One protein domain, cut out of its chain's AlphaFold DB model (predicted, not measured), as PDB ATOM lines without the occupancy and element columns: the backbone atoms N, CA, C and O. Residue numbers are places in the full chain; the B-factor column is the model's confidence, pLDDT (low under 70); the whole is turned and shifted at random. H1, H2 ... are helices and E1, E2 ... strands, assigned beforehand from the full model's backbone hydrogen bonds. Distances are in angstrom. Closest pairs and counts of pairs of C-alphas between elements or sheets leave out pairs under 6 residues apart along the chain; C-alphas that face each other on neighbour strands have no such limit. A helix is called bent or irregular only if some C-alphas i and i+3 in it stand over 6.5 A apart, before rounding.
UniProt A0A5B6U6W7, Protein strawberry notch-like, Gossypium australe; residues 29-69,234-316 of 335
ATOM      1  N   ASP A  29     150.829 276.931 244.487       46.44
ATOM      2  CA  ASP A  29     150.943 276.729 243.025       46.44
ATOM      3  C   ASP A  29     150.794 275.245 242.634       46.44
ATOM      4  O   ASP A  29     150.957 274.854 241.479       46.44
ATOM      5  N   SER A  30     150.547 274.367 243.602       51.91
ATOM      6  CA  SER A  30     150.604 272.918 243.420       51.91
ATOM      7  C   SER A  30     149.291 272.367 242.865       51.91
ATOM      8  O   SER A  30     148.580 271.618 243.528       51.91
ATOM      9  N   GLY A  31     148.985 272.729 241.618       61.81
ATOM     10  CA  GLY A  31     148.161 271.879 240.764       61.81
ATOM     11  C   GLY A  31     148.814 270.502 240.583       61.81
ATOM     12  O   GLY A  31     150.012 270.329 240.827       61.81
ATOM     13  N   ILE A  32     148.026 269.510 240.164       73.19
ATOM     14  CA  ILE A  32     148.559 268.196 239.785       73.19
ATOM     15  C   ILE A  32     149.518 268.411 238.611       73.19
ATOM     16  O   ILE A  32     149.124 268.945 237.576       73.19
ATOM     17  N   VAL A  33     150.783 268.027 238.781       79.69
ATOM     18  CA  VAL A  33     151.801 268.179 237.741       79.69
ATOM     19  C   VAL A  33     151.819 266.925 236.880       79.69
ATOM     20  O   VAL A  33     152.198 265.849 237.345       79.69
ATOM     21  N   ASP A  34     151.457 267.080 235.612       81.25
ATOM     22  CA  ASP A  34     151.597 266.027 234.612       81.25
ATOM     23  C   ASP A  34     153.049 265.905 234.162       81.25
ATOM     24  O   ASP A  34     153.606 266.801 233.522       81.25
ATOM     25  N   MET A  35     153.673 264.782 234.498       81.50
ATOM     26  CA  MET A  35     155.012 264.462 234.029       81.50
ATOM     27  C   MET A  35     154.925 263.797 232.664       81.50
ATOM     28  O   MET A  35     154.445 262.675 232.534       81.50
ATOM     29  N   LYS A  36     155.420 264.507 231.648       76.19
ATOM     30  CA  LYS A  36     155.548 264.005 230.280       76.19
ATOM     31  C   LYS A  36     157.021 263.809 229.935       76.19
ATOM     32  O   LYS A  36     157.849 264.683 230.203       76.19
ATOM     33  N   ALA A  37     157.331 262.665 229.344       74.81
ATOM     34  CA  ALA A  37     158.639 262.315 228.808       74.81
ATOM     35  C   ALA A  37     158.447 261.346 227.631       74.81
ATOM     36  O   ALA A  37     157.354 260.808 227.463       74.81
ATOM     37  N   ASN A  38     159.491 261.137 226.829       71.94
ATOM     38  CA  ASN A  38     159.429 260.216 225.692       71.94
ATOM     39  C   ASN A  38     159.457 258.760 226.158       71.94
ATOM     40  O   ASN A  38     158.791 257.916 225.568       71.94
ATOM     41  N   ILE A  39     160.209 258.481 227.225       75.12
ATOM     42  CA  ILE A  39     160.281 257.164 227.859       75.12
ATOM     43  C   ILE A  39     160.123 257.350 229.369       75.12
ATOM     44  O   ILE A  39     160.784 258.209 229.964       75.12
ATOM     45  N   ILE A  40     159.230 256.563 229.971       85.25
ATOM     46  CA  ILE A  40     158.955 256.526 231.411       85.25
ATOM     47  C   ILE A  40     158.998 255.071 231.863       85.25
ATOM     48  O   ILE A  40     158.046 254.315 231.648       85.25
ATOM     49  N   GLU A  41     160.090 254.700 232.523       85.44
ATOM     50  CA  GLU A  41     160.340 253.334 232.983       85.44
ATOM     51  C   GLU A  41     160.423 253.271 234.506       85.44
ATOM     52  O   GLU A  41     161.019 254.136 235.151       85.44
ATOM     53  N   LEU A  42     159.821 252.236 235.094       88.50
ATOM     54  CA  LEU A  42     159.959 251.948 236.518       88.50
ATOM     55  C   LEU A  42     161.337 251.326 236.771       88.50
ATOM     56  O   LEU A  42     161.700 250.318 236.171       88.50
ATOM     57  N   GLN A  43     162.100 251.923 237.679       86.12
ATOM     58  CA  GLN A  43     163.418 251.442 238.062       86.12
ATOM     59  C   GLN A  43     163.289 250.412 239.190       86.12
ATOM     60  O   GLN A  43     163.040 250.759 240.345       86.12
ATOM     61  N   GLY A  44     163.506 249.140 238.854       85.19
ATOM     62  CA  GLY A  44     163.495 248.040 239.819       85.19
ATOM     63  C   GLY A  44     162.142 247.845 240.509       85.19
ATOM     64  O   GLY A  44     161.090 248.209 239.984       85.19
ATOM     65  N   ASN A  45     162.176 247.246 241.701       86.25
ATOM     66  CA  ASN A  45     160.969 246.973 242.475       86.25
ATOM     67  C   ASN A  45     160.611 248.160 243.385       86.25
ATOM     68  O   ASN A  45     161.502 248.702 244.050       86.25
ATOM     69  N   PRO A  46     159.320 248.541 243.473       89.81
ATOM     70  CA  PRO A  46     158.867 249.574 244.395       89.81
ATOM     71  C   PRO A  46     159.225 249.235 245.847       89.81
ATOM     72  O   PRO A  46     159.103 248.088 246.277       89.81
ATOM     73  N   LYS A  47     159.656 250.238 246.615       90.50
ATOM     74  CA  LYS A  47     160.073 250.064 248.012       90.50
ATOM     75  C   LYS A  47     158.920 250.393 248.950       90.50
ATOM     76  O   LYS A  47     158.429 251.519 248.945       90.50
ATOM     77  N   THR A  48     158.513 249.450 249.790       88.38
ATOM     78  CA  THR A  48     157.504 249.713 250.824       88.38
ATOM     79  C   THR A  48     158.113 250.560 251.936       88.38
ATOM     80  O   THR A  48     159.098 250.168 252.554       88.38
ATOM     81  N   VAL A  49     157.529 251.734 252.170       87.00
ATOM     82  CA  VAL A  49     157.969 252.689 253.195       87.00
ATOM     83  C   VAL A  49     157.290 252.393 254.527       87.00
ATOM     84  O   VAL A  49     157.934 252.386 255.569       87.00
ATOM     85  N   HIS A  50     155.986 252.138 254.496       85.25
ATOM     86  CA  HIS A  50     155.190 251.885 255.689       85.25
ATOM     87  C   HIS A  50     154.009 250.982 255.342       85.25
ATOM     88  O   HIS A  50     153.504 251.030 254.222       85.25
ATOM     89  N   VAL A  51     153.562 250.175 256.300       85.94
ATOM     90  CA  VAL A  51     152.330 249.391 256.202       85.94
ATOM     91  C   VAL A  51     151.511 249.697 257.439       85.94
ATOM     92  O   VAL A  51     151.980 249.492 258.559       85.94
ATOM     93  N   ASP A  52     150.306 250.212 257.232       80.94
ATOM     94  CA  ASP A  52     149.389 250.486 258.322       80.94
ATOM     95  C   ASP A  52     148.848 249.166 258.880       80.94
ATOM     96  O   ASP A  52     148.251 248.364 258.164       80.94
ATOM     97  N   GLN A  53     149.064 248.939 260.174       77.25
ATOM     98  CA  GLN A  53     148.704 247.682 260.836       77.25
ATOM     99  C   GLN A  53     147.189 247.478 260.940       77.25
ATOM    100  O   GLN A  53     146.732 246.343 261.021       77.25
ATOM    101  N   MET A  54     146.410 248.562 260.941       75.38
ATOM    102  CA  MET A  54     144.964 248.502 261.141       75.38
ATOM    103  C   MET A  54     144.197 248.263 259.833       75.38
ATOM    104  O   MET A  54     143.193 247.558 259.832       75.38
ATOM    105  N   SER A  55     144.659 248.835 258.722       76.81
ATOM    106  CA  SER A  55     144.017 248.724 257.404       76.81
ATOM    107  C   SER A  55     144.732 247.780 256.437       76.81
ATOM    108  O   SER A  55     144.166 247.429 255.405       76.81
ATOM    109  N   GLY A  56     145.984 247.403 256.716       81.50
ATOM    110  CA  GLY A  56     146.850 246.687 255.775       81.50
ATOM    111  C   GLY A  56     147.297 247.536 254.576       81.50
ATOM    112  O   GLY A  56     148.014 247.048 253.700       81.50
ATOM    113  N   ALA A  57     146.896 248.811 254.507       81.50
ATOM    114  CA  ALA A  57     147.270 249.698 253.418       81.50
ATOM    115  C   ALA A  57     148.757 250.059 253.506       81.50
ATOM    116  O   ALA A  57     149.274 250.416 254.563       81.50
ATOM    117  N   SER A  58     149.446 249.990 252.371       86.75
ATOM    118  CA  SER A  58     150.883 250.250 252.296       86.75
ATOM    119  C   SER A  58     151.180 251.594 251.634       86.75
ATOM    120  O   SER A  58     150.537 251.992 250.661       86.75
ATOM    121  N   THR A  59     152.187 252.287 252.149       88.50
ATOM    122  CA  THR A  59     152.858 253.412 251.504       88.50
ATOM    123  C   THR A  59     154.033 252.870 250.704       88.50
ATOM    124  O   THR A  59     154.917 252.218 251.262       88.50
ATOM    125  N   VAL A  60     154.077 253.150 249.406       90.62
ATOM    126  CA  VAL A  60     155.083 252.591 248.497       90.62
ATOM    127  C   VAL A  60     155.808 253.717 247.771       90.62
ATOM    128  O   VAL A  60     155.188 254.639 247.247       90.62
ATOM    129  N   LEU A  61     157.133 253.640 247.735       92.12
ATOM    130  CA  LEU A  61     157.996 254.518 246.966       92.12
ATOM    131  C   LEU A  61     158.315 253.873 245.617       92.12
ATOM    132  O   LEU A  61     158.951 252.820 245.545       92.12
ATOM    133  N   PHE A  62     157.903 254.542 244.554       92.12
ATOM    134  CA  PHE A  62     158.226 254.202 243.179       92.12
ATOM    135  C   PHE A  62     159.370 255.089 242.697       92.12
ATOM    136  O   PHE A  62     159.344 256.303 242.905       92.12
ATOM    137  N   THR A  63     160.350 254.507 242.015       91.38
ATOM    138  CA  THR A  63     161.421 255.265 241.364       91.38
ATOM    139  C   THR A  63     161.284 255.099 239.861       91.38
ATOM    140  O   THR A  63     161.261 253.980 239.363       91.38
ATOM    141  N   PHE A  64     161.164 256.207 239.136       89.56
ATOM    142  CA  PHE A  64     161.032 256.231 237.684       89.56
ATOM    143  C   PHE A  64     162.254 256.855 237.039       89.56
ATOM    144  O   PHE A  64     162.785 257.854 237.528       89.56
ATOM    145  N   THR A  65     162.629 256.311 235.890       85.69
ATOM    146  CA  THR A  65     163.601 256.899 234.978       85.69
ATOM    147  C   THR A  65     162.843 257.558 233.831       85.69
ATOM    148  O   THR A  65     162.089 256.903 233.114       85.69
ATOM    149  N   LEU A  66     163.014 258.871 233.681       81.50
ATOM    150  CA  LEU A  66     162.400 259.680 232.631       81.50
ATOM    151  C   LEU A  66     163.455 260.069 231.593       81.50
ATOM    152  O   LEU A  66     164.399 260.787 231.933       81.50
ATOM    153  N   ASP A  67     163.266 259.683 230.332       76.31
ATOM    154  CA  ASP A  67     164.040 260.207 229.201       76.31
ATOM    155  C   ASP A  67     163.227 261.266 228.447       76.31
ATOM    156  O   ASP A  67     162.198 260.983 227.832       76.31
ATOM    157  N   ARG A  68     163.694 262.516 228.498       67.56
ATOM    158  CA  ARG A  68     163.089 263.659 227.785       67.56
ATOM    159  C   ARG A  68     163.907 264.096 226.572       67.56
ATOM    160  O   ARG A  68     163.717 265.200 226.062       67.56
ATOM    161  N   GLY A  69     164.865 263.276 226.156       62.59
ATOM    162  CA  GLY A  69     165.720 263.576 225.025       62.59
ATOM    163  C   GLY A  69     164.936 263.557 223.726       62.59
ATOM    164  O   GLY A  69     164.146 262.650 223.492       62.59
ATOM    165  N   ILE A 234     168.299 262.046 231.065       71.12
ATOM    166  CA  ILE A 234     167.745 261.046 231.952       71.12
ATOM    167  C   ILE A 234     167.580 261.687 233.329       71.12
ATOM    168  O   ILE A 234     168.529 262.256 233.884       71.12
ATOM    169  N   GLN A 235     166.365 261.642 233.862       75.00
ATOM    170  CA  GLN A 235     166.054 262.087 235.213       75.00
ATOM    171  C   GLN A 235     165.445 260.950 236.014       75.00
ATOM    172  O   GLN A 235     164.481 260.331 235.584       75.00
ATOM    173  N   GLU A 236     165.969 260.746 237.214       83.25
ATOM    174  CA  GLU A 236     165.347 259.875 238.203       83.25
ATOM    175  C   GLU A 236     164.354 260.682 239.033       83.25
ATOM    176  O   GLU A 236     164.686 261.754 239.557       83.25
ATOM    177  N   VAL A 237     163.139 260.160 239.143       87.75
ATOM    178  CA  VAL A 237     162.028 260.770 239.864       87.75
ATOM    179  C   VAL A 237     161.481 259.771 240.865       87.75
ATOM    180  O   VAL A 237     161.175 258.637 240.515       87.75
ATOM    181  N   ASN A 238     161.327 260.204 242.113       91.31
ATOM    182  CA  ASN A 238     160.797 259.370 243.182       91.31
ATOM    183  C   ASN A 238     159.376 259.812 243.522       91.31
ATOM    184  O   ASN A 238     159.139 260.984 243.815       91.31
ATOM    185  N   VAL A 239     158.434 258.877 243.468       92.25
ATOM    186  CA  VAL A 239     157.009 259.132 243.666       92.25
ATOM    187  C   VAL A 239     156.482 258.223 244.758       92.25
ATOM    188  O   VAL A 239     156.566 257.004 244.665       92.25
ATOM    189  N   LEU A 240     155.936 258.828 245.803       91.38
ATOM    190  CA  LEU A 240     155.327 258.125 246.916       91.38
ATOM    191  C   LEU A 240     153.832 257.938 246.646       91.38
ATOM    192  O   LEU A 240     153.099 258.917 246.496       91.38
ATOM    193  N   GLY A 241     153.388 256.691 246.581       88.56
ATOM    194  CA  GLY A 241     151.990 256.309 246.405       88.56
ATOM    195  C   GLY A 241     151.436 255.553 247.611       88.56
ATOM    196  O   GLY A 241     152.169 255.151 248.517       88.56
ATOM    197  N   GLY A 242     150.121 255.343 247.606       86.62
ATOM    198  CA  GLY A 242     149.412 254.642 248.675       86.62
ATOM    199  C   GLY A 242     149.029 255.561 249.833       86.62
ATOM    200  O   GLY A 242     148.651 256.715 249.627       86.62
ATOM    201  N   LEU A 243     149.089 255.041 251.059       82.62
ATOM    202  CA  LEU A 243     148.633 255.772 252.239       82.62
ATOM    203  C   LEU A 243     149.695 256.784 252.704       82.62
ATOM    204  O   LEU A 243     150.716 256.406 253.260       82.62
ATOM    205  N   ILE A 244     149.481 258.083 252.481       82.56
ATOM    206  CA  ILE A 244     150.512 259.112 252.737       82.56
ATOM    207  C   ILE A 244     150.419 259.704 254.156       82.56
ATOM    208  O   ILE A 244     151.430 260.113 254.723       82.56
ATOM    209  N   LEU A 245     149.227 259.737 254.761       80.56
ATOM    210  CA  LEU A 245     149.008 260.391 256.062       80.56
ATOM    211  C   LEU A 245     149.920 259.869 257.194       80.56
ATOM    212  O   LEU A 245     150.501 260.703 257.889       80.56
ATOM    213  N   PRO A 246     150.130 258.546 257.369       79.38
ATOM    214  CA  PRO A 246     150.981 258.012 258.435       79.38
ATOM    215  C   PRO A 246     152.432 258.491 258.361       79.38
ATOM    216  O   PRO A 246     153.120 258.591 259.372       79.38
ATOM    217  N   VAL A 247     152.898 258.806 257.152       81.81
ATOM    218  CA  VAL A 247     154.281 259.200 256.884       81.81
ATOM    219  C   VAL A 247     154.439 260.716 256.696       81.81
ATOM    220  O   VAL A 247     155.549 261.197 256.466       81.81
ATOM    221  N   TRP A 248     153.350 261.485 256.823       83.12
ATOM    222  CA  TRP A 248     153.296 262.919 256.517       83.12
ATOM    223  C   TRP A 248     154.321 263.744 257.300       83.12
ATOM    224  O   TRP A 248     155.109 264.475 256.702       83.12
ATOM    225  N   GLY A 249     154.383 263.570 258.624       79.31
ATOM    226  CA  GLY A 249     155.317 264.322 259.471       79.31
ATOM    227  C   GLY A 249     156.789 264.059 259.122       79.31
ATOM    228  O   GLY A 249     157.612 264.977 259.133       79.31
ATOM    229  N   THR A 250     157.129 262.825 258.735       84.56
ATOM    230  CA  THR A 250     158.474 262.473 258.250       84.56
ATOM    231  C   THR A 250     158.784 263.192 256.941       84.56
ATOM    232  O   THR A 250     159.880 263.733 256.780       84.56
ATOM    233  N   ILE A 251     157.819 263.241 256.021       84.75
ATOM    234  CA  ILE A 251     157.965 263.923 254.734       84.75
ATOM    235  C   ILE A 251     158.164 265.425 254.949       84.75
ATOM    236  O   ILE A 251     159.132 265.979 254.434       84.75
ATOM    237  N   GLU A 252     157.323 266.090 255.740       81.44
ATOM    238  CA  GLU A 252     157.469 267.526 256.027       81.44
ATOM    239  C   GLU A 252     158.833 267.848 256.648       81.44
ATOM    240  O   GLU A 252     159.523 268.793 256.243       81.44
ATOM    241  N   LYS A 253     159.290 267.012 257.586       82.44
ATOM    242  CA  LYS A 253     160.618 267.142 258.193       82.44
ATOM    243  C   LYS A 253     161.747 266.936 257.176       82.44
ATOM    244  O   LYS A 253     162.766 267.621 257.255       82.44
ATOM    245  N   ALA A 254     161.592 266.021 256.222       85.25
ATOM    246  CA  ALA A 254     162.583 265.785 255.172       85.25
ATOM    247  C   ALA A 254     162.611 266.922 254.132       85.25
ATOM    248  O   ALA A 254     163.683 267.314 253.657       85.25
ATOM    249  N   LEU A 255     161.445 267.487 253.804       82.50
ATOM    250  CA  LEU A 255     161.302 268.572 252.833       82.50
ATOM    251  C   LEU A 255     161.738 269.928 253.396       82.50
ATOM    252  O   LEU A 255     162.397 270.688 252.690       82.50
ATOM    253  N   SER A 256     161.460 270.224 254.667       78.56
ATOM    254  CA  SER A 256     161.894 271.478 255.312       78.56
ATOM    255  C   SER A 256     163.419 271.665 255.299       78.56
ATOM    256  O   SER A 256     163.907 272.791 255.183       78.56
ATOM    257  N   LYS A 257     164.181 270.562 255.312       81.75
ATOM    258  CA  LYS A 257     165.653 270.547 255.239       81.75
ATOM    259  C   LYS A 257     166.227 270.758 253.833       81.75
ATOM    260  O   LYS A 257     167.443 270.850 253.680       81.75
ATOM    261  N   GLN A 258     165.398 270.833 252.790       80.94
ATOM    262  CA  GLN A 258     165.895 270.938 251.417       80.94
ATOM    263  C   GLN A 258     166.510 272.315 251.127       80.94
ATOM    264  O   GLN A 258     165.982 273.362 251.509       80.94
ATOM    265  N   ALA A 259     167.622 272.320 250.385       71.12
ATOM    266  CA  ALA A 259     168.356 273.539 250.037       71.12
ATOM    267  C   ALA A 259     167.593 274.450 249.055       71.12
ATOM    268  O   ALA A 259     167.745 275.669 249.083       71.12
ATOM    269  N   ARG A 260     166.760 273.875 248.177       68.81
ATOM    270  CA  ARG A 260     165.927 274.628 247.228       68.81
ATOM    271  C   ARG A 260     164.540 274.863 247.810       68.81
ATOM    272  O   ARG A 260     163.848 273.896 248.105       68.81
ATOM    273  N   LEU A 261     164.085 276.118 247.821       69.12
ATOM    274  CA  LEU A 261     162.701 276.479 248.176       69.12
ATOM    275  C   LEU A 261     161.668 275.662 247.384       69.12
ATOM    276  O   LEU A 261     160.676 275.198 247.930       69.12
ATOM    277  N   SER A 262     161.951 275.399 246.107       67.56
ATOM    278  CA  SER A 262     161.080 274.617 245.230       67.56
ATOM    279  C   SER A 262     160.957 273.139 245.628       67.56
ATOM    280  O   SER A 262     159.943 272.527 245.300       67.56
ATOM    281  N   HIS A 263     161.959 272.581 246.314       72.06
ATOM    282  CA  HIS A 263     161.967 271.213 246.840       72.06
ATOM    283  C   HIS A 263     161.425 271.134 248.275       72.06
ATOM    284  O   HIS A 263     161.236 270.033 248.771       72.06
ATOM    285  N   ARG A 264     161.178 272.270 248.949       73.12
ATOM    286  CA  ARG A 264     160.514 272.296 250.265       73.12
ATOM    287  C   ARG A 264     158.998 272.127 250.160       73.12
ATOM    288  O   ARG A 264     158.350 271.814 251.150       73.12
ATOM    289  N   ARG A 265     158.439 272.362 248.969       72.81
ATOM    290  CA  ARG A 265     157.002 272.281 248.694       72.81
ATOM    291  C   ARG A 265     156.637 270.881 248.212       72.81
ATOM    292  O   ARG A 265     157.309 270.329 247.340       72.81
ATOM    293  N   LEU A 266     155.538 270.360 248.742       75.56
ATOM    294  CA  LEU A 266     154.911 269.122 248.288       75.56
ATOM    295  C   LEU A 266     154.327 269.304 246.884       75.56
ATOM    296  O   LEU A 266     153.811 270.372 246.550       75.56
ATOM    297  N   ARG A 267     154.411 268.265 246.051       79.31
ATOM    298  CA  ARG A 267     153.821 268.268 244.707       79.31
ATOM    299  C   ARG A 267     153.192 266.927 244.413       79.31
ATOM    300  O   ARG A 267     153.871 265.906 244.491       79.31
ATOM    301  N   VAL A 268     151.925 266.951 244.028       83.94
ATOM    302  CA  VAL A 268     151.257 265.772 243.490       83.94
ATOM    303  C   VAL A 268     151.607 265.679 242.015       83.94
ATOM    304  O   VAL A 268     151.426 266.639 241.264       83.94
ATOM    305  N   VAL A 269     152.150 264.540 241.616       85.94
ATOM    306  CA  VAL A 269     152.542 264.257 240.241       85.94
ATOM    307  C   VAL A 269     151.691 263.134 239.693       85.94
ATOM    308  O   VAL A 269     151.366 262.180 240.402       85.94
ATOM    309  N   ARG A 270     151.340 263.261 238.419       88.19
ATOM    310  CA  ARG A 270     150.713 262.209 237.633       88.19
ATOM    311  C   ARG A 270     151.673 261.822 236.520       88.19
ATOM    312  O   ARG A 270     152.172 262.685 235.800       88.19
ATOM    313  N   LEU A 271     151.937 260.530 236.411       88.69
ATOM    314  CA  LEU A 271     152.798 259.948 235.391       88.69
ATOM    315  C   LEU A 271     152.122 258.726 234.777       88.69
ATOM    316  O   LEU A 271     151.335 258.046 235.432       88.69
ATOM    317  N   GLU A 272     152.423 258.475 233.512       87.88
ATOM    318  CA  GLU A 272     151.920 257.341 232.743       87.88
ATOM    319  C   GLU A 272     153.135 256.588 232.205       87.88
ATOM    320  O   GLU A 272     153.977 257.178 231.531       87.88
ATOM    321  N   THR A 273     153.294 255.321 232.590       87.62
ATOM    322  CA  THR A 273     154.446 254.528 232.142       87.62
ATOM    323  C   THR A 273     154.329 254.232 230.655       87.62
ATOM    324  O   THR A 273     153.252 253.901 230.172       87.62
ATOM    325  N   THR A 274     155.436 254.311 229.918       83.38
ATOM    326  CA  THR A 274     155.407 254.112 228.459       83.38
ATOM    327  C   THR A 274     155.353 252.642 228.060       83.38
ATOM    328  O   THR A 274     154.864 252.327 226.983       83.38
ATOM    329  N   ALA A 275     155.835 251.739 228.919       80.69
ATOM    330  CA  ALA A 275     155.809 250.300 228.657       80.69
ATOM    331  C   ALA A 275     154.402 249.695 228.814       80.69
ATOM    332  O   ALA A 275     153.961 248.927 227.967       80.69
ATOM    333  N   ASP A 276     153.684 250.086 229.874       83.62
ATOM    334  CA  ASP A 276     152.439 249.422 230.289       83.62
ATOM    335  C   ASP A 276     151.216 250.357 230.294       83.62
ATOM    336  O   ASP A 276     150.132 249.940 230.708       83.62
ATOM    337  N   ASN A 277     151.377 251.634 229.922       83.88
ATOM    338  CA  ASN A 277     150.352 252.684 230.032       83.88
ATOM    339  C   ASN A 277     149.704 252.760 231.425       83.88
ATOM    340  O   ASN A 277     148.519 253.072 231.583       83.88
ATOM    341  N   ARG A 278     150.476 252.463 232.476       84.62
ATOM    342  CA  ARG A 278     149.981 252.502 233.853       84.62
ATOM    343  C   ARG A 278     150.077 253.914 234.383       84.62
ATOM    344  O   ARG A 278     151.152 254.511 234.423       84.62
ATOM    345  N   ARG A 279     148.942 254.426 234.847       87.38
ATOM    346  CA  ARG A 279     148.848 255.747 235.462       87.38
ATOM    347  C   ARG A 279     149.124 255.651 236.946       87.38
ATOM    348  O   ARG A 279     148.476 254.891 237.659       87.38
ATOM    349  N   ILE A 280     150.071 256.451 237.404       87.12
ATOM    350  CA  ILE A 280     150.477 256.511 238.798       87.12
ATOM    351  C   ILE A 280     150.351 257.961 239.238       87.12
ATOM    352  O   ILE A 280     150.847 258.884 238.590       87.12
ATOM    353  N   VAL A 281     149.634 258.155 240.339       87.25
ATOM    354  CA  VAL A 281     149.477 259.451 240.990       87.25
ATOM    355  C   VAL A 281     150.070 259.330 242.377       87.25
ATOM    356  O   VAL A 281     149.756 258.398 243.116       87.25
ATOM    357  N   GLY A 282     150.937 260.266 242.728       88.56
ATOM    358  CA  GLY A 282     151.584 260.245 244.024       88.56
ATOM    359  C   GLY A 282     152.310 261.537 244.327       88.56
ATOM    360  O   GLY A 282     152.262 262.507 243.571       88.56
ATOM    361  N   LEU A 283     152.979 261.550 245.466       87.62
ATOM    362  CA  LEU A 283     153.741 262.691 245.923       87.62
ATOM    363  C   LEU A 283     155.178 262.619 245.406       87.62
ATOM    364  O   LEU A 283     155.875 261.631 245.624       87.62
ATOM    365  N   LEU A 284     155.651 263.692 244.779       88.31
ATOM    366  CA  LEU A 284     157.043 263.821 244.370       88.31
ATOM    367  C   LEU A 284     157.961 263.994 245.583       88.31
ATOM    368  O   LEU A 284     157.853 264.977 246.319       88.31
ATOM    369  N   VAL A 285     158.924 263.090 245.722       89.25
ATOM    370  CA  VAL A 285     159.968 263.146 246.744       89.25
ATOM    371  C   VAL A 285     161.297 263.527 246.077       89.25
ATOM    372  O   VAL A 285     161.758 262.825 245.176       89.25
ATOM    373  N   PRO A 286     161.948 264.636 246.476       85.81
ATOM    374  CA  PRO A 286     163.281 264.974 245.988       85.81
ATOM    375  C   PRO A 286     164.296 263.878 246.333       85.81
ATOM    376  O   PRO A 286     164.278 263.363 247.446       85.81
ATOM    377  N   ASN A 287     165.241 263.584 245.435       85.25
ATOM    378  CA  ASN A 287     166.209 262.487 245.618       85.25
ATOM    379  C   ASN A 287     167.005 262.602 246.933       85.25
ATOM    380  O   ASN A 287     167.242 261.602 247.596       85.25
ATOM    381  N   ALA A 288     167.333 263.825 247.361       81.44
ATOM    382  CA  ALA A 288     168.030 264.079 248.625       81.44
ATOM    383  C   ALA A 288     167.179 263.818 249.889       81.44
ATOM    384  O   ALA A 288     167.719 263.773 250.987       81.44
ATOM    385  N   ALA A 289     165.856 263.692 249.760       84.88
ATOM    386  CA  ALA A 289     164.932 263.414 250.862       84.88
ATOM    387  C   ALA A 289     164.545 261.929 250.962       84.88
ATOM    388  O   ALA A 289     163.975 261.522 251.972       84.88
ATOM    389  N   VAL A 290     164.841 261.121 249.936       87.12
ATOM    390  CA  VAL A 290     164.384 259.724 249.830       87.12
ATOM    391  C   VAL A 290     164.852 258.879 251.009       87.12
ATOM    392  O   VAL A 290     164.038 258.207 251.636       87.12
ATOM    393  N   GLU A 291     166.137 258.947 251.356       85.81
ATOM    394  CA  GLU A 291     166.689 258.165 252.469       85.81
ATOM    395  C   GLU A 291     166.052 258.548 253.807       85.81
ATOM    396  O   GLU A 291     165.700 257.678 254.597       85.81
ATOM    397  N   THR A 292     165.816 259.845 254.033       85.56
ATOM    398  CA  THR A 292     165.149 260.328 255.251       85.56
ATOM    399  C   THR A 292     163.707 259.834 255.346       85.56
ATOM    400  O   THR A 292     163.243 259.523 256.440       85.56
ATOM    401  N   VAL A 293     162.996 259.753 254.217       86.38
ATOM    402  CA  VAL A 293     161.630 259.215 254.179       86.38
ATOM    403  C   VAL A 293     161.630 257.708 254.438       86.38
ATOM    404  O   VAL A 293     160.774 257.239 255.174       86.38
ATOM    405  N   LEU A 294     162.598 256.959 253.903       85.00
ATOM    406  CA  LEU A 294     162.698 255.507 254.106       85.00
ATOM    407  C   LEU A 294     163.083 255.114 255.540       85.00
ATOM    408  O   LEU A 294     162.632 254.084 256.028       85.00
ATOM    409  N   GLN A 295     163.913 255.914 256.211       79.69
ATOM    410  CA  GLN A 295     164.406 255.636 257.569       79.69
ATOM    411  C   GLN A 295     163.499 256.185 258.683       79.69
ATOM    412  O   GLN A 295     163.814 256.035 259.863       79.69
ATOM    413  N   GLY A 296     162.403 256.865 258.337       71.62
ATOM    414  CA  GLY A 296     161.506 257.460 259.322       71.62
ATOM    415  C   GLY A 296     160.880 256.412 260.241       71.62
ATOM    416  O   GLY A 296     160.273 255.455 259.783       71.62
ATOM    417  N   SER A 297     160.978 256.605 261.553       59.50
ATOM    418  CA  SER A 297     160.214 255.825 262.529       59.50
ATOM    419  C   SER A 297     158.754 256.298 262.533       59.50
ATOM    420  O   SER A 297     158.470 257.431 262.928       59.50
ATOM    421  N   PHE A 298     157.836 255.445 262.076       62.03
ATOM    422  CA  PHE A 298     156.419 255.771 261.901       62.03
ATOM    423  C   PHE A 298     155.600 255.344 263.123       62.03
ATOM    424  O   PHE A 298     155.169 254.198 263.222       62.03
ATOM    425  N   SER A 299     155.376 256.271 264.054       49.22
ATOM    426  CA  SER A 299     154.491 256.050 265.202       49.22
ATOM    427  C   SER A 299     153.195 256.841 265.028       49.22
ATOM    428  O   SER A 299     153.214 258.071 265.007       49.22
ATOM    429  N   ILE A 300     152.058 256.139 264.970       48.59
ATOM    430  CA  ILE A 300     150.702 256.713 264.828       48.59
ATOM    431  C   ILE A 300     150.385 257.719 265.952       48.59
ATOM    432  O   ILE A 300     149.668 258.693 265.739       48.59
ATOM    433  N   ILE A 301     151.001 257.560 267.128       48.69
ATOM    434  CA  ILE A 301     150.845 258.457 268.288       48.69
ATOM    435  C   ILE A 301     151.286 259.897 267.956       48.69
ATOM    436  O   ILE A 301     150.729 260.863 268.476       48.69
ATOM    437  N   HIS A 302     152.222 260.068 267.016       46.66
ATOM    438  CA  HIS A 302     152.654 261.391 266.575       46.66
ATOM    439  C   HIS A 302     151.630 262.065 265.642       46.66
ATOM    440  O   HIS A 302     151.645 263.289 265.553       46.66
ATOM    441  N   LEU A 303     150.708 261.343 264.980       47.47
ATOM    442  CA  LEU A 303     149.718 261.952 264.074       47.47
ATOM    443  C   LEU A 303     148.694 262.818 264.807       47.47
ATOM    444  O   LEU A 303     148.401 263.913 264.335       47.47
ATOM    445  N   CYS A 304     148.186 262.384 265.966       46.19
ATOM    446  CA  CYS A 304     147.263 263.206 266.755       46.19
ATOM    447  C   CYS A 304     147.945 264.489 267.237       46.19
ATOM    448  O   CYS A 304     147.379 265.569 267.100       46.19
ATOM    449  N   HIS A 305     149.188 264.398 267.713       43.94
ATOM    450  CA  HIS A 305     149.918 265.578 268.170       43.94
ATOM    451  C   HIS A 305     150.349 266.490 267.007       43.94
ATOM    452  O   HIS A 305     150.357 267.709 267.160       43.94
ATOM    453  N   THR A 306     150.658 265.931 265.829       44.41
ATOM    454  CA  THR A 306     151.100 266.695 264.645       44.41
ATOM    455  C   THR A 306     149.927 267.338 263.906       44.41
ATOM    456  O   THR A 306     150.048 268.488 263.521       44.41
ATOM    457  N   LEU A 307     148.762 266.689 263.783       49.53
ATOM    458  CA  LEU A 307     147.547 267.329 263.250       49.53
ATOM    459  C   LEU A 307     147.044 268.445 264.175       49.53
ATOM    460  O   LEU A 307     146.673 269.516 263.698       49.53
ATOM    461  N   VAL A 308     147.110 268.240 265.497       51.00
ATOM    462  CA  VAL A 308     146.824 269.291 266.486       51.00
ATOM    463  C   VAL A 308     147.862 270.418 266.399       51.00
ATOM    464  O   VAL A 308     147.488 271.586 266.429       51.00
ATOM    465  N   SER A 309     149.144 270.097 266.193       42.84
ATOM    466  CA  SER A 309     150.218 271.092 266.027       42.84
ATOM    467  C   SER A 309     150.157 271.845 264.697       42.84
ATOM    468  O   SER A 309     150.430 273.035 264.692       42.84
ATOM    469  N   ILE A 310     149.742 271.213 263.593       45.22
ATOM    470  CA  ILE A 310     149.514 271.866 262.292       45.22
ATOM    471  C   ILE A 310     148.313 272.816 262.400       45.22
ATOM    472  O   ILE A 310     148.412 273.966 261.974       45.22
ATOM    473  N   CYS A 311     147.224 272.390 263.057       43.12
ATOM    474  CA  CYS A 311     146.102 273.271 263.398       43.12
ATOM    475  C   CYS A 311     146.528 274.441 264.304       43.12
ATOM    476  O   CYS A 311     146.046 275.556 264.121       43.12
ATOM    477  N   LEU A 312     147.441 274.225 265.260       41.84
ATOM    478  CA  LEU A 312     147.951 275.270 266.161       41.84
ATOM    479  C   LEU A 312     148.996 276.192 265.508       41.84
ATOM    480  O   LEU A 312     149.012 277.384 265.805       41.84
ATOM    481  N   GLN A 313     149.840 275.694 264.601       36.66
ATOM    482  CA  GLN A 313     150.839 276.497 263.885       36.66
ATOM    483  C   GLN A 313     150.195 277.380 262.818       36.66
ATOM    484  O   GLN A 313     150.559 278.551 262.719       36.66
ATOM    485  N   TYR A 314     149.177 276.891 262.098       35.38
ATOM    486  CA  TYR A 314     148.378 277.747 261.210       35.38
ATOM    487  C   TYR A 314     147.600 278.824 261.984       35.38
ATOM    488  O   TYR A 314     147.427 279.934 261.484       35.38
ATOM    489  N   LYS A 315     147.227 278.554 263.243       38.75
ATOM    490  CA  LYS A 315     146.616 279.538 264.154       38.75
ATOM    491  C   LYS A 315     147.581 280.655 264.585       38.75
ATOM    492  O   LYS A 315     147.126 281.698 265.041       38.75
ATOM    493  N   HIS A 316     148.898 280.465 264.452       31.89
ATOM    494  CA  HIS A 316     149.901 281.434 264.912       31.89
ATOM    495  C   HIS A 316     150.414 282.379 263.809       31.89
ATOM    496  O   HIS A 316     151.067 283.376 264.117       31.89
TER     497      HIS A 316
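This is residues 29 to 69 and 234 to 316 of the 335 residues of the protein "Protein strawberry notch-like" of Gossypium australe (UniProt A0A5B6U6W7). A strongly twisted wall of seven strands has two touching helices on one of its faces, H3 over the strand E5 and H1 next to H3 but over none of the strands, and no named helix on the other face. The last helix, H4, lies beyond H1 at one end of the long axis, and its residues 311 to 316 stick out. The printed part has 124 residues with four named helices and seven named strands, in the order E1 E2 E3 E4 E5 H1 H2 E6 E7 H3 H4; the class is mixed, helices and strands. The sheet is branched and mixed: E1 and E6 are parallel, the other neighbours antiparallel. The whole is compact, with a radius of gyration of the C-alphas of 15.3 A and spans of 46 by 34 by 23 A.

Find C-alpha 58 at (150.883, 250.250, 252.296); there E4, residues 58 to 67, begins its 28.4 A run. Beside it look for E5, residues 234 to 242, 25.6 A; E2, residues 39 to 42, 10.1 A; and E3, residues 47 to 51, 11.3 A. E7 is residues 279 to 285, 17.5 A, E6 residues 268 to 272, 13.7 A, and E1 residues 33 to 35, 6.2 A, from C-alpha 33 at (151.801, 268.179, 237.741). H1 is residues 245 to 256, 17.0 A; H2 residues 261 to 264, 5.2 A; H3 residues 287 to 294, 11.5 A. H4, residues 301 to 316, runs 23.2 A to C-alpha 316 at (149.901, 281.434, 264.912). H1 and H3 are irregular: C-alphas 246 and 249 are 7.7 A apart, C-alphas 288 and 291 7.2 A.

Start at E4: E2 and E3 lie on one side of it, E5 on the other. Look for N 65 and O 41 at 2.8 A to E2, N 61 and O 47 at 2.8 A in the hairpin of E3 and E4, and N 62 and O 239 at 2.8 A to E5. The neighbour strands E5 and E7 have N 240 and O 283 within hydrogen-bond range at 2.8 A; the hairpin of E6 and E7 has N 269 and O 282 at 2.8 A; E1 and E6 have N 33 and O 268 at 2.9 A. H3 is on the sheet at a height of 8.5 A, over E5, along the strands at 25 degrees on the local plane. H1, on the same face at 8.7 A, is only just over none of the strands, with 2 of its C-alphas falling on E4. H1 is the hub. It touches H3 at a steep tilt of 39 degrees, opposite ways, the closest C-alphas being those of Ala 254 and Ala 289, 5.5 A. With residues 246 to 249 alone it only just touches H4, with 3 pairs of C-alphas within 8 A, Pro 246 and Leu 303 closest at 7.0 A. H1 and H2 only just touch, only at the corner, with 3 such pairs, Leu 255 and Arg 264 closest at 4.6 A. O i to N i+4 pairs within hydrogen-bond range are 6 of 8 in H1, 2 of 4 in H3 and 11 of 12 in H4; H2 is too short for such a pair.

The C-alphas farthest apart, those of Ala 275 and His 316, are 48.2 A apart. Residues 70 to 233 are not printed; C-alphas 69 and 234 are 7.6 A apart across this cut. Of the links printed whole, none is long. The mean pLDDT of the printed part is 75.9; residues 29 to 31, 68 to 69, 260 to 262 and 297 to 316 are under 70.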